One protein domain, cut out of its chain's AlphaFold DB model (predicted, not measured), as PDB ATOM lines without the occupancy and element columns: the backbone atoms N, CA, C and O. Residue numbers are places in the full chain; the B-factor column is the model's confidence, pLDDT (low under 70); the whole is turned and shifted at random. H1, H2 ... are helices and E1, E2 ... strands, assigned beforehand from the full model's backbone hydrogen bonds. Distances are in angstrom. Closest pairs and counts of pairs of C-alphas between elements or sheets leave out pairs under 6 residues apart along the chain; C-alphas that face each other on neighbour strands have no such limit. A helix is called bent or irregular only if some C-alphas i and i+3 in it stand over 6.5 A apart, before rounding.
ATOM      1  N   THR A   6      47.047 -19.296  31.097       90.25
ATOM      2  CA  THR A   6      47.708 -20.113  30.062       90.25
ATOM      3  C   THR A   6      48.645 -21.150  30.693       90.25
ATOM      4  O   THR A   6      48.864 -21.149  31.913       90.25
ATOM      5  N   ASP A   7      49.202 -22.044  29.879       88.62
ATOM      6  CA  ASP A   7      50.146 -23.054  30.358       88.62
ATOM      7  C   ASP A   7      51.476 -22.406  30.788       88.62
ATOM      8  O   ASP A   7      51.880 -22.611  31.929       88.62
ATOM      9  N   ASP A   8      52.051 -21.489  29.996       89.69
ATOM     10  CA  ASP A   8      53.217 -20.652  30.357       89.69
ATOM     11  C   ASP A   8      53.040 -19.910  31.699       89.69
ATOM     12  O   ASP A   8      53.941 -19.843  32.540       89.69
ATOM     13  N   GLU A   9      51.857 -19.324  31.912       93.69
ATOM     14  CA  GLU A   9      51.507 -18.617  33.149       93.69
ATOM     15  C   GLU A   9      51.404 -19.578  34.337       93.69
ATOM     16  O   GLU A   9      51.775 -19.233  35.460       93.69
ATOM     17  N   THR A  10      50.917 -20.793  34.086       91.75
ATOM     18  CA  THR A  10      50.794 -21.850  35.089       91.75
ATOM     19  C   THR A  10      52.159 -22.410  35.464       91.75
ATOM     20  O   THR A  10      52.445 -22.539  36.653       91.75
ATOM     21  N   GLU A  11      53.022 -22.690  34.488       91.38
ATOM     22  CA  GLU A  11      54.387 -23.153  34.721       91.38
ATOM     23  C   GLU A  11      55.182 -22.122  35.534       91.38
ATOM     24  O   GLU A  11      55.799 -22.475  36.539       91.38
ATOM     25  N   TRP A  12      55.077 -20.832  35.195       95.38
ATOM     26  CA  TRP A  12      55.682 -19.759  35.985       95.38
ATOM     27  C   TRP A  12      55.180 -19.740  37.440       95.38
ATOM     28  O   TRP A  12      55.994 -19.614  38.361       95.38
ATOM     29  N   MET A  13      53.871 -19.919  37.674       92.81
ATOM     30  CA  MET A  13      53.307 -20.025  39.030       92.81
ATOM     31  C   MET A  13      53.841 -21.247  39.794       92.81
ATOM     32  O   MET A  13      54.150 -21.127  40.983       92.81
ATOM     33  N   VAL A  14      53.969 -22.402  39.129       91.12
ATOM     34  CA  VAL A  14      54.504 -23.641  39.718       91.12
ATOM     35  C   VAL A  14      55.972 -23.466  40.105       91.12
ATOM     36  O   VAL A  14      56.310 -23.636  41.275       91.12
ATOM     37  N   GLN A  15      56.820 -23.067  39.154       90.31
ATOM     38  CA  GLN A  15      58.270 -22.962  39.341       90.31
ATOM     39  C   GLN A  15      58.670 -21.945  40.424       90.31
ATOM     40  O   GLN A  15      59.612 -22.190  41.172       90.31
ATOM     41  N   ASN A  16      57.976 -20.803  40.510       90.25
ATOM     42  CA  ASN A  16      58.440 -19.660  41.310       90.25
ATOM     43  C   ASN A  16      57.697 -19.489  42.649       90.25
ATOM     44  O   ASN A  16      58.258 -18.914  43.579       90.25
ATOM     45  N   TYR A  17      56.450 -19.968  42.773       93.44
ATOM     46  CA  TYR A  17      55.589 -19.613  43.914       93.44
ATOM     47  C   TYR A  17      54.857 -20.780  44.580       93.44
ATOM     48  O   TYR A  17      54.368 -20.590  45.692       93.44
ATOM     49  N   LEU A  18      54.782 -21.974  43.979       90.88
ATOM     50  CA  LEU A  18      54.024 -23.083  44.573       90.88
ATOM     51  C   LEU A  18      54.634 -23.576  45.896       90.88
ATOM     52  O   LEU A  18      53.907 -23.713  46.877       90.88
ATOM     53  N   ILE A  19      55.958 -23.766  45.954       87.44
ATOM     54  CA  ILE A  19      56.649 -24.144  47.199       87.44
ATOM     55  C   ILE A  19      56.482 -23.039  48.269       87.44
ATOM     56  O   ILE A  19      55.943 -23.350  49.335       87.44
ATOM     57  N   PRO A  20      56.791 -21.750  47.998       87.62
ATOM     58  CA  PRO A  20      56.474 -20.655  48.920       87.62
ATOM     59  C   PRO A  20      55.009 -20.610  49.389       87.62
ATOM     60  O   PRO A  20      54.755 -20.373  50.566       87.62
ATOM     61  N   TYR A  21      54.036 -20.881  48.510       89.12
ATOM     62  CA  TYR A  21      52.607 -20.898  48.854       89.12
ATOM     63  C   TYR A  21      52.231 -22.003  49.856       89.12
ATOM     64  O   TYR A  21      51.259 -21.865  50.605       89.12
ATOM     65  N   THR A  22      52.996 -23.097  49.886       86.12
ATOM     66  CA  THR A  22      52.824 -24.176  50.869       86.12
ATOM     67  C   THR A  22      53.548 -23.929  52.193       86.12
ATOM     68  O   THR A  22      53.157 -24.527  53.191       86.12
ATOM     69  N   SER A  23      54.554 -23.045  52.239       80.75
ATOM     70  CA  SER A  23      55.480 -22.945  53.378       80.75
ATOM     71  C   SER A  23      55.223 -21.798  54.365       80.75
ATOM     72  O   SER A  23      55.878 -21.760  55.403       80.75
ATOM     73  N   PHE A  24      54.336 -20.834  54.075       78.88
ATOM     74  CA  PHE A  24      54.069 -19.714  54.995       78.88
ATOM     75  C   PHE A  24      52.878 -19.972  55.933       78.88
ATOM     76  O   PHE A  24      51.837 -20.493  55.527       78.88
ATOM     77  N   ASN A  25      52.992 -19.519  57.186       77.75
ATOM     78  CA  ASN A  25      51.889 -19.548  58.143       77.75
ATOM     79  C   ASN A  25      50.747 -18.624  57.681       77.75
ATOM     80  O   ASN A  25      50.899 -17.408  57.533       77.75
ATOM     81  N   ARG A  26      49.579 -19.224  57.447       81.69
ATOM     82  CA  ARG A  26      48.394 -18.557  56.888       81.69
ATOM     83  C   ARG A  26      47.672 -17.651  57.892       81.69
ATOM     84  O   ARG A  26      46.951 -16.753  57.458       81.69
ATOM     85  N   ASN A  27      47.874 -17.880  59.192       76.25
ATOM     86  CA  ASN A  27      47.199 -17.165  60.278       76.25
ATOM     87  C   ASN A  27      47.888 -15.844  60.657       76.25
ATOM     88  O   ASN A  27      47.254 -14.976  61.259       76.25
ATOM     89  N   ASP A  28      49.160 -15.675  60.285       83.56
ATOM     90  CA  ASP A  28      49.933 -14.481  60.622       83.56
ATOM     91  C   ASP A  28      49.407 -13.216  59.936       83.56
ATOM     92  O   ASP A  28      48.828 -13.238  58.841       83.56
ATOM     93  N   ARG A  29      49.652 -12.078  60.592       83.50
ATOM     94  CA  ARG A  29      49.406 -10.740  60.054       83.50
ATOM     95  C   ARG A  29      50.729 -10.038  59.780       83.50
ATOM     96  O   ARG A  29      51.600  -9.987  60.640       83.50
ATOM     97  N   VAL A  30      50.848  -9.450  58.596       86.75
ATOM     98  CA  VAL A  30      52.045  -8.752  58.118       86.75
ATOM     99  C   VAL A  30      51.686  -7.369  57.589       86.75
ATOM    100  O   VAL A  30      50.573  -7.131  57.112       86.75
ATOM    101  N   ILE A  31      52.640  -6.441  57.651       85.56
ATOM    102  CA  ILE A  31      52.479  -5.108  57.067       85.56
ATOM    103  C   ILE A  31      52.761  -5.199  55.564       85.56
ATOM    104  O   ILE A  31      53.855  -5.567  55.137       85.56
ATOM    105  N   TYR A  32      51.775  -4.833  54.748       86.00
ATOM    106  CA  TYR A  32      51.900  -4.737  53.298       86.00
ATOM    107  C   TYR A  32      51.380  -3.378  52.826       86.00
ATOM    108  O   TYR A  32      50.235  -3.015  53.092       86.00
ATOM    109  N   LYS A  33      52.247  -2.600  52.161       84.25
ATOM    110  CA  LYS A  33      51.961  -1.227  51.695       84.25
ATOM    111  C   LYS A  33      51.314  -0.345  52.779       84.25
ATOM    112  O   LYS A  33      50.293   0.296  52.558       84.25
ATOM    113  N   GLY A  34      51.902  -0.369  53.978       76.69
ATOM    114  CA  GLY A  34      51.459   0.409  55.140       76.69
ATOM    115  C   GLY A  34      50.211  -0.117  55.862       76.69
ATOM    116  O   GLY A  34      49.835   0.449  56.880       76.69
ATOM    117  N   ARG A  35      49.572  -1.197  55.387       78.44
ATOM    118  CA  ARG A  35      48.368  -1.780  56.005       78.44
ATOM    119  C   ARG A  35      48.662  -3.156  56.597       78.44
ATOM    120  O   ARG A  35      49.368  -3.956  55.987       78.44
ATOM    121  N   VAL A  36      48.094  -3.453  57.765       85.06
ATOM    122  CA  VAL A  36      48.156  -4.794  58.370       85.06
ATOM    123  C   VAL A  36      47.154  -5.703  57.655       85.06
ATOM    124  O   VAL A  36      45.953  -5.441  57.671       85.06
ATOM    125  N   VAL A  37      47.639  -6.774  57.031       88.19
ATOM    126  CA  VAL A  37      46.831  -7.772  56.306       88.19
ATOM    127  C   VAL A  37      47.280  -9.186  56.680       88.19
ATOM    128  O   VAL A  37      48.335  -9.355  57.283       88.19
ATOM    129  N   SER A  38      46.514 -10.224  56.334       88.25
ATOM    130  CA  SER A  38      46.981 -11.607  56.512       88.25
ATOM    131  C   SER A  38      48.149 -11.934  55.573       88.25
ATOM    132  O   SER A  38      48.212 -11.416  54.452       88.25
ATOM    133  N   SER A  39      49.036 -12.841  55.990       88.06
ATOM    134  CA  SER A  39      50.151 -13.338  55.167       88.06
ATOM    135  C   SER A  39      49.684 -13.860  53.807       88.06
ATOM    136  O   SER A  39      50.290 -13.540  52.789       88.06
ATOM    137  N   MET A  40      48.537 -14.548  53.761       90.56
ATOM    138  CA  MET A  40      47.895 -14.993  52.515       90.56
ATOM    139  C   MET A  40      47.550 -13.826  51.571       90.56
ATOM    140  O   MET A  40      47.818 -13.899  50.370       90.56
ATOM    141  N   LYS A  41      47.002 -12.721  52.101       88.69
ATOM    142  CA  LYS A  41      46.663 -11.539  51.293       88.69
ATOM    143  C   LYS A  41      47.916 -10.817  50.802       88.69
ATOM    144  O   LYS A  41      48.000 -10.499  49.619       88.69
ATOM    145  N   ALA A  42      48.916 -10.635  51.666       89.75
ATOM    146  CA  ALA A  42      50.199 -10.047  51.278       89.75
ATOM    147  C   ALA A  42      50.946 -10.886  50.227       89.75
ATOM    148  O   ALA A  42      51.501 -10.319  49.287       89.75
ATOM    149  N   PHE A  43      50.949 -12.218  50.360       92.88
ATOM    150  CA  PHE A  43      51.597 -13.126  49.415       92.88
ATOM    151  C   PHE A  43      50.971 -13.016  48.023       92.88
ATOM    152  O   PHE A  43      51.657 -12.650  47.071       92.88
ATOM    153  N   ILE A  44      49.660 -13.249  47.898       92.75
ATOM    154  CA  ILE A  44      48.997 -13.245  46.587       92.75
ATOM    155  C   ILE A  44      49.039 -11.850  45.940       92.75
ATOM    156  O   ILE A  44      49.222 -11.759  44.727       92.75
ATOM    157  N   SER A  45      48.957 -10.756  46.710       89.88
ATOM    158  CA  SER A  45      49.148  -9.406  46.154       89.88
ATOM    159  C   SER A  45      50.549  -9.191  45.564       89.88
ATOM    160  O   SER A  45      50.653  -8.583  44.501       89.88
ATOM    161  N   ARG A  46      51.617  -9.734  46.174       90.44
ATOM    162  CA  ARG A  46      52.966  -9.715  45.569       90.44
ATOM    163  C   ARG A  46      53.004 -10.512  44.263       90.44
ATOM    164  O   ARG A  46      53.472  -9.979  43.261       90.44
ATOM    165  N   VAL A  47      52.442 -11.725  44.246       93.50
ATOM    166  CA  VAL A  47      52.392 -12.564  43.032       93.50
ATOM    167  C   VAL A  47      51.648 -11.861  41.893       93.50
ATOM    168  O   VAL A  47      52.122 -11.886  40.764       93.50
ATOM    169  N   ILE A  48      50.523 -11.188  42.162       92.88
ATOM    170  CA  ILE A  48      49.769 -10.442  41.137       92.88
ATOM    171  C   ILE A  48      50.589  -9.269  40.575       92.88
ATOM    172  O   ILE A  48      50.569  -9.022  39.369       92.88
ATOM    173  N   GLU A  49      51.346  -8.560  41.414       90.00
ATOM    174  CA  GLU A  49      52.198  -7.449  40.969       90.00
ATOM    175  C   GLU A  49      53.413  -7.917  40.154       90.00
ATOM    176  O   GLU A  49      53.813  -7.241  39.206       90.00
ATOM    177  N   GLU A  50      53.966  -9.091  40.455       92.25
ATOM    178  CA  GLU A  50      55.040  -9.703  39.663       92.25
ATOM    179  C   GLU A  50      54.509 -10.359  38.380       92.25
ATOM    180  O   GLU A  50      55.127 -10.221  37.324       92.25
ATOM    181  N   PHE A  51      53.309 -10.943  38.410       93.50
ATOM    182  CA  PHE A  51      52.597 -11.457  37.235       93.50
ATOM    183  C   PHE A  51      52.313 -10.343  36.218       93.50
ATOM    184  O   PHE A  51      52.584 -10.509  35.030       93.50
ATOM    185  N   GLY A  52      51.862  -9.169  36.679       89.06
ATOM    186  CA  GLY A  52      51.665  -7.991  35.825       89.06
ATOM    187  C   GLY A  52      52.946  -7.474  35.159       89.06
ATOM    188  O   GLY A  52      52.876  -6.888  34.080       89.06
ATOM    189  N   ARG A  53      54.121  -7.728  35.758       89.31
ATOM    190  CA  ARG A  53      55.437  -7.439  35.158       89.31
ATOM    191  C   ARG A  53      55.895  -8.547  34.205       89.31
ATOM    192  O   ARG A  53      56.445  -8.242  33.152       89.31
ATOM    193  N   ARG A  54      55.685  -9.821  34.563       91.62
ATOM    194  CA  ARG A  54      56.131 -10.989  33.783       91.62
ATOM    195  C   ARG A  54      55.302 -11.221  32.519       91.62
ATOM    196  O   ARG A  54      55.864 -11.666  31.516       91.62
ATOM    197  N   PHE A  55      54.011 -10.889  32.569       92.50
ATOM    198  CA  PHE A  55      53.037 -11.044  31.486       92.50
ATOM    199  C   PHE A  55      52.316  -9.708  31.199       92.50
ATOM    200  O   PHE A  55      51.120  -9.576  31.476       92.50
ATOM    201  N   PRO A  56      52.999  -8.687  30.631       88.62
ATOM    202  CA  PRO A  56      52.426  -7.346  30.476       88.62
ATOM    203  C   PRO A  56      51.123  -7.293  29.675       88.62
ATOM    204  O   PRO A  56      50.312  -6.401  29.909       88.62
ATOM    205  N   TYR A  57      50.875  -8.255  28.776       90.19
ATOM    206  CA  TYR A  57      49.624  -8.341  28.013       90.19
ATOM    207  C   TYR A  57      48.386  -8.590  28.887       90.19
ATOM    208  O   TYR A  57      47.275  -8.287  28.465       90.19
ATOM    209  N   ARG A  58      48.551  -9.099  30.116       90.81
ATOM    210  CA  ARG A  58      47.455  -9.234  31.085       90.81
ATOM    211  C   ARG A  58      47.093  -7.914  31.759       90.81
ATOM    212  O   ARG A  58      45.946  -7.757  32.171       90.81
ATOM    213  N   HIS A  59      48.045  -6.993  31.897       90.69
ATOM    214  CA  HIS A  59      47.911  -5.810  32.745       90.69
ATOM    215  C   HIS A  59      47.032  -4.720  32.088       90.69
ATOM    216  O   HIS A  59      47.223  -4.419  30.903       90.69
ATOM    217  N   PRO A  60      46.097  -4.078  32.821       89.12
ATOM    218  CA  PRO A  60      45.175  -3.093  32.246       89.12
ATOM    219  C   PRO A  60      45.869  -1.806  31.769       89.12
ATOM    220  O   PRO A  60      45.397  -1.177  30.831       89.12
ATOM    221  N   ASP A  61      46.999  -1.421  32.374       87.56
ATOM    222  CA  ASP A  61      47.770  -0.236  31.947       87.56
ATOM    223  C   ASP A  61      48.675  -0.477  30.721       87.56
ATOM    224  O   ASP A  61      49.317   0.459  30.246       87.56
ATOM    225  N   THR A  62      48.763  -1.704  30.192       86.50
ATOM    226  CA  THR A  62      49.573  -1.973  28.992       86.50
ATOM    227  C   THR A  62      48.804  -1.522  27.742       86.50
ATOM    228  O   THR A  62      47.721  -2.049  27.482       86.50
ATOM    229  N   PRO A  63      49.333  -0.590  26.920       85.75
ATOM    230  CA  PRO A  63      48.648  -0.132  25.713       85.75
ATOM    231  C   PRO A  63      48.359  -1.286  24.749       85.75
ATOM    232  O   PRO A  63      49.265  -2.028  24.374       85.75
ATOM    233  N   ARG A  64      47.105  -1.421  24.301       84.12
ATOM    234  CA  ARG A  64      46.651  -2.559  23.480       84.12
ATOM    235  C   ARG A  64      47.407  -2.711  22.149       84.12
ATOM    236  O   ARG A  64      47.563  -3.821  21.659       84.12
ATOM    237  N   ASN A  65      47.944  -1.620  21.598       85.25
ATOM    238  CA  ASN A  65      48.809  -1.632  20.410       85.25
ATOM    239  C   ASN A  65      50.233  -2.174  20.662       85.25
ATOM    240  O   ASN A  65      50.972  -2.379  19.704       85.25
ATOM    241  N   ARG A  66      50.623  -2.419  21.920       84.56
ATOM    242  CA  ARG A  66      51.862  -3.118  22.311       84.56
ATOM    243  C   ARG A  66      51.637  -4.603  22.628       84.56
ATOM    244  O   ARG A  66      52.573  -5.278  23.043       84.56
ATOM    245  N   ILE A  67      50.414  -5.108  22.456       87.25
ATOM    246  CA  ILE A  67      50.046  -6.501  22.731       87.25
ATOM    247  C   ILE A  67      49.847  -7.238  21.395       87.25
ATOM    248  O   ILE A  67      49.032  -6.778  20.584       87.25
ATOM    249  N   PRO A  68      50.542  -8.373  21.151       87.44
ATOM    250  CA  PRO A  68      50.326  -9.213  19.970       87.44
ATOM    251  C   PRO A  68      48.847  -9.568  19.796       87.44
ATOM    252  O   PRO A  68      48.171  -9.843  20.785       87.44
ATOM    253  N   ALA A  69      48.338  -9.564  18.561       84.38
ATOM    254  CA  ALA A  69      46.899  -9.659  18.284       84.38
ATOM    255  C   ALA A  69      46.223 -10.867  18.964       84.38
ATOM    256  O   ALA A  69      45.169 -10.717  19.578       84.38
ATOM    257  N   GLU A  70      46.885 -12.025  18.931       85.19
ATOM    258  CA  GLU A  70      46.469 -13.277  19.579       85.19
ATOM    259  C   GLU A  70      46.327 -13.151  21.108       85.19
ATOM    260  O   GLU A  70      45.410 -13.720  21.697       85.19
ATOM    261  N   MET A  71      47.181 -12.343  21.747       85.31
ATOM    262  CA  MET A  71      47.211 -12.137  23.201       85.31
ATOM    263  C   MET A  71      46.238 -11.052  23.695       85.31
ATOM    264  O   MET A  71      45.974 -10.962  24.896       85.31
ATOM    265  N   GLN A  72      45.661 -10.230  22.808       85.19
ATOM    266  CA  GLN A  72      44.750  -9.136  23.202       85.19
ATOM    267  C   GLN A  72      43.431  -9.622  23.821       85.19
ATOM    268  O   GLN A  72      42.774  -8.871  24.540       85.19
ATOM    269  N   SER A  73      43.036 -10.866  23.554       86.25
ATOM    270  CA  SER A  73      41.866 -11.524  24.151       86.25
ATOM    271  C   SER A  73      42.029 -11.793  25.655       86.25
ATOM    272  O   SER A  73      41.035 -11.850  26.380       86.25
ATOM    273  N   TYR A  74      43.273 -11.915  26.130       85.81
ATOM    274  CA  TYR A  74      43.623 -12.267  27.507       85.81
ATOM    275  C   TYR A  74      43.806 -11.053  28.436       85.81
ATOM    276  O   TYR A  74      43.942 -11.244  29.652       85.81
ATOM    277  N   GLN A  75      43.809  -9.829  27.893       88.88
ATOM    278  CA  GLN A  75      44.010  -8.594  28.656       88.88
ATOM    279  C   GLN A  75      42.856  -8.328  29.636       88.88
ATOM    280  O   GLN A  75      41.679  -8.374  29.270       88.88
ATOM    281  N   VAL A  76      43.197  -7.994  30.884       88.50
ATOM    282  CA  VAL A  76      42.232  -7.516  31.884       88.50
ATOM    283  C   VAL A  76      41.825  -6.085  31.532       88.50
ATOM    284  O   VAL A  76      42.683  -5.227  31.330       88.50
ATOM    285  N   LYS A  77      40.520  -5.814  31.429       84.00
ATOM    286  CA  LYS A  77      39.993  -4.587  30.810       84.00
ATOM    287  C   LYS A  77      39.953  -3.402  31.766       84.00
ATOM    288  O   LYS A  77      39.943  -2.262  31.312       84.00
ATOM    289  N   THR A  78      39.901  -3.646  33.077       86.38
ATOM    290  CA  THR A  78      39.807  -2.579  34.087       86.38
ATOM    291  C   THR A  78      40.706  -2.827  35.298       86.38
ATOM    292  O   THR A  78      41.023  -3.963  35.653       86.38
ATOM    293  N   LYS A  79      41.069  -1.752  36.012       82.94
ATOM    294  CA  LYS A  79      41.794  -1.867  37.291       82.94
ATOM    295  C   LYS A  79      40.948  -2.514  38.398       82.94
ATOM    296  O   LYS A  79      41.506  -3.138  39.295       82.94
ATOM    297  N   ALA A  80      39.619  -2.428  38.307       80.31
ATOM    298  CA  ALA A  80      38.695  -3.101  39.220       80.31
ATOM    299  C   ALA A  80      38.715  -4.632  39.036       80.31
ATOM    300  O   ALA A  80      38.805  -5.370  40.014       80.31
ATOM    301  N   GLU A  81      38.717  -5.119  37.789       85.38
ATOM    302  CA  GLU A  81      38.934  -6.543  37.491       85.38
ATOM    303  C   GLU A  81      40.320  -7.014  37.963       85.38
ATOM    304  O   GLU A  81      40.436  -8.110  38.511       85.38
ATOM    305  N   TRP A  82      41.357  -6.180  37.794       87.81
ATOM    306  CA  TRP A  82      42.722  -6.481  38.242       87.81
ATOM    307  C   TRP A  82      42.812  -6.639  39.769       87.81
ATOM    308  O   TRP A  82      43.391  -7.606  40.261       87.81
ATOM    309  N   ALA A  83      42.167  -5.750  40.531       79.44
ATOM    310  CA  ALA A  83      42.086  -5.855  41.989       79.44
ATOM    311  C   ALA A  83      41.381  -7.149  42.452       79.44
ATOM    312  O   ALA A  83      41.789  -7.757  43.443       79.44
ATOM    313  N   LYS A  84      40.373  -7.619  41.702       84.69
ATOM    314  CA  LYS A  84      39.620  -8.852  41.996       84.69
ATOM    315  C   LYS A  84      40.325 -10.153  41.571       84.69
ATOM    316  O   LYS A  84      39.790 -11.239  41.793       84.69
ATOM    317  N   LEU A  85      41.550 -10.098  41.030       88.75
ATOM    318  CA  LEU A  85      42.324 -11.304  40.685       88.75
ATOM    319  C   LEU A  85      42.728 -12.159  41.901       88.75
ATOM    320  O   LEU A  85      42.995 -13.346  41.726       88.75
ATOM    321  N   TYR A  86      42.725 -11.602  43.119       88.88
ATOM    322  CA  TYR A  86      43.115 -12.293  44.360       88.88
ATOM    323  C   TYR A  86      42.506 -13.702  44.504       88.88
ATOM    324  O   TYR A  86      43.238 -14.675  44.693       88.88
ATOM    325  N   GLN A  87      41.185 -13.835  44.336       85.19
ATOM    326  CA  GLN A  87      40.511 -15.133  44.458       85.19
ATOM    327  C   GLN A  87      40.922 -16.098  43.333       85.19
ATOM    328  O   GLN A  87      41.178 -17.269  43.600       85.19
ATOM    329  N   LYS A  88      41.077 -15.623  42.085       89.69
ATOM    330  CA  LYS A  88      41.521 -16.468  40.956       89.69
ATOM    331  C   LYS A  88      42.900 -17.079  41.212       89.69
ATOM    332  O   LYS A  88      43.097 -18.264  40.951       89.69
ATOM    333  N   PHE A  89      43.829 -16.295  41.760       92.69
ATOM    334  CA  PHE A  89      45.150 -16.789  42.156       92.69
ATOM    335  C   PHE A  89      45.065 -17.769  43.335       92.69
ATOM    336  O   PHE A  89      45.680 -18.830  43.257       92.69
ATOM    337  N   ARG A  90      44.257 -17.496  44.377       90.50
ATOM    338  CA  ARG A  90      44.050 -18.441  45.497       90.50
ATOM    339  C   ARG A  90      43.506 -19.788  45.011       90.50
ATOM    340  O   ARG A  90      44.059 -20.829  45.358       90.50
ATOM    341  N   HIS A  91      42.467 -19.783  44.174       89.25
ATOM    342  CA  HIS A  91      41.899 -21.012  43.615       89.25
ATOM    343  C   HIS A  91      42.903 -21.759  42.722       89.25
ATOM    344  O   HIS A  91      43.001 -22.980  42.827       89.25
ATOM    345  N   ARG A  92      43.697 -21.058  41.893       91.56
ATOM    346  CA  ARG A  92      44.731 -21.704  41.064       91.56
ATOM    347  C   ARG A  92      45.850 -22.311  41.908       91.56
ATOM    348  O   ARG A  92      46.221 -23.447  41.641       91.56
ATOM    349  N   PHE A  93      46.333 -21.628  42.946       92.81
ATOM    350  CA  PHE A  93      47.343 -22.192  43.845       92.81
ATOM    351  C   PHE A  93      46.816 -23.367  44.681       92.81
ATOM    352  O   PHE A  93      47.529 -24.355  44.826       92.81
ATOM    353  N   ASN A  94      45.571 -23.332  45.172       89.50
ATOM    354  CA  ASN A  94      44.975 -24.492  45.850       89.50
ATOM    355  C   ASN A  94      44.785 -25.689  44.898       89.50
ATOM    356  O   ASN A  94      45.063 -26.822  45.288       89.50
ATOM    357  N   TYR A  95      44.388 -25.448  43.643       90.31
ATOM    358  CA  TYR A  95      44.346 -26.489  42.612       90.31
ATOM    359  C   TYR A  95      45.738 -27.082  42.343       90.31
ATOM    360  O   TYR A  95      45.890 -28.300  42.342       90.31
ATOM    361  N   LEU A  96      46.764 -26.239  42.175       89.25
ATOM    362  CA  LEU A  96      48.143 -26.687  41.945       89.25
ATOM    363  C   LEU A  96      48.719 -27.441  43.157       89.25
ATOM    364  O   LEU A  96      49.355 -28.472  42.964       89.25
ATOM    365  N   LYS A  97      48.432 -27.010  44.395       88.50
ATOM    366  CA  LYS A  97      48.804 -27.744  45.621       88.50
ATOM    367  C   LYS A  97      48.288 -29.188  45.570       88.50
ATOM    368  O   LYS A  97      49.058 -30.112  45.816       88.50
ATOM    369  N   LYS A  98      47.010 -29.378  45.206       86.75
ATOM    370  CA  LYS A  98      46.391 -30.710  45.084       86.75
ATOM    371  C   LYS A  98      46.934 -31.500  43.885       86.75
ATOM    372  O   LYS A  98      47.203 -32.686  44.025       86.75
ATOM    373  N   ALA A  99      47.153 -30.853  42.739       86.12
ATOM    374  CA  ALA A  99      47.679 -31.501  41.532       86.12
ATOM    375  C   ALA A  99      49.134 -31.996  41.673       86.12
ATOM    376  O   ALA A  99      49.491 -33.000  41.065       86.12
TER     377      ALA A  99
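What this domain is: This is residues 6 to 99 of the 862 residues of an uncharacterized protein of Rhizoctonia solani 123E (UniProt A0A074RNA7). Two long helices, H1 and H2, run side by side in opposite ways, and a third, H5, crosses over both of them at nearly a right angle, making a flat slab. The small hairpin of E1 and E2 sits at one end of the slab, where H2 begins; at the opposite end lies a loose extension made of residues 55 to 68 and the short H3, and H4 then leads back to H5. The printed part has 94 residues with five named helices and two named strands, in the order H1, E1, E2, H2, H3, H4, H5, and its class is mostly helix; the sheet, in the order E1, E2, is antiparallel. The whole is compact, with a radius of gyration of the C-alphas of 14.2 A, and spans 42 by 33 by 17 A.

Where its parts are: H1, residues 7 to 23, begins at C-alpha 7 (50.146, -23.054, 30.358) and is 23.6 A long. It has a kink of 47 degrees near residue 16 and is irregular, with C-alphas 16 and 19 being 7.6 A apart. E1 is residues 29 to 32 and E2 residues 35 to 38. H2, residues 39 to 54, starts at C-alpha 39 (50.151, -13.338, 55.167) and is 22.3 A long. H3, residues 69 to 74, is only just irregular, with C-alphas 70 and 73 being 6.7 A apart. H4 is residues 79 to 83. H5, residues 85 to 99, is 20.9 A long and ends at C-alpha 99 (47.679, -31.501, 41.532).

How they stand to each other: H1 and H2 are close but not clearly touching, at a shallow tilt of 27 degrees; their closest C-alphas, of Tyr 17 and Val 47, are 7.8 A apart. H5 touches H1 with its residues 93 to 97 alone, about perpendicular at 81 degrees; the closest C-alphas, of Leu 18 and Phe 93, are 6.8 A apart. Residues 85 to 90 of H5 touch residues 41 to 48 of H2, also at 81 degrees; the closest C-alphas, of Ile 44 and Tyr 86, are 6.4 A apart. E1 and E2 form an antiparallel hairpin, with N 30 and O 37 at 2.8 A and N 37 and O 30 at 3.0 A, within hydrogen-bond range. The closest C-alphas of E1 and H2, those of Arg 29 and Ser 39, are 5.6 A apart. H4 is near H2, with 5 pairs of C-alphas within 10 A, and meets H5 only through their link. H3 touches no helix and is apart from H2 and H4. In H2, H4 and H5 every O i to N i+4 pair is within hydrogen-bond range; in H1 10 of 13 are, and in H3 0 of 2, beside 2 of 3 O i to N i+3 pairs.

The domain as a whole: The two C-alphas farthest apart, those of Asn 27 and Asn 65, are 42.8 A apart. The printed part has no cut. The link from H2 to H3, 14 residues, is long; the other links are tight. The mean pLDDT of the printed part is 87.7, and no printed residue is under 70.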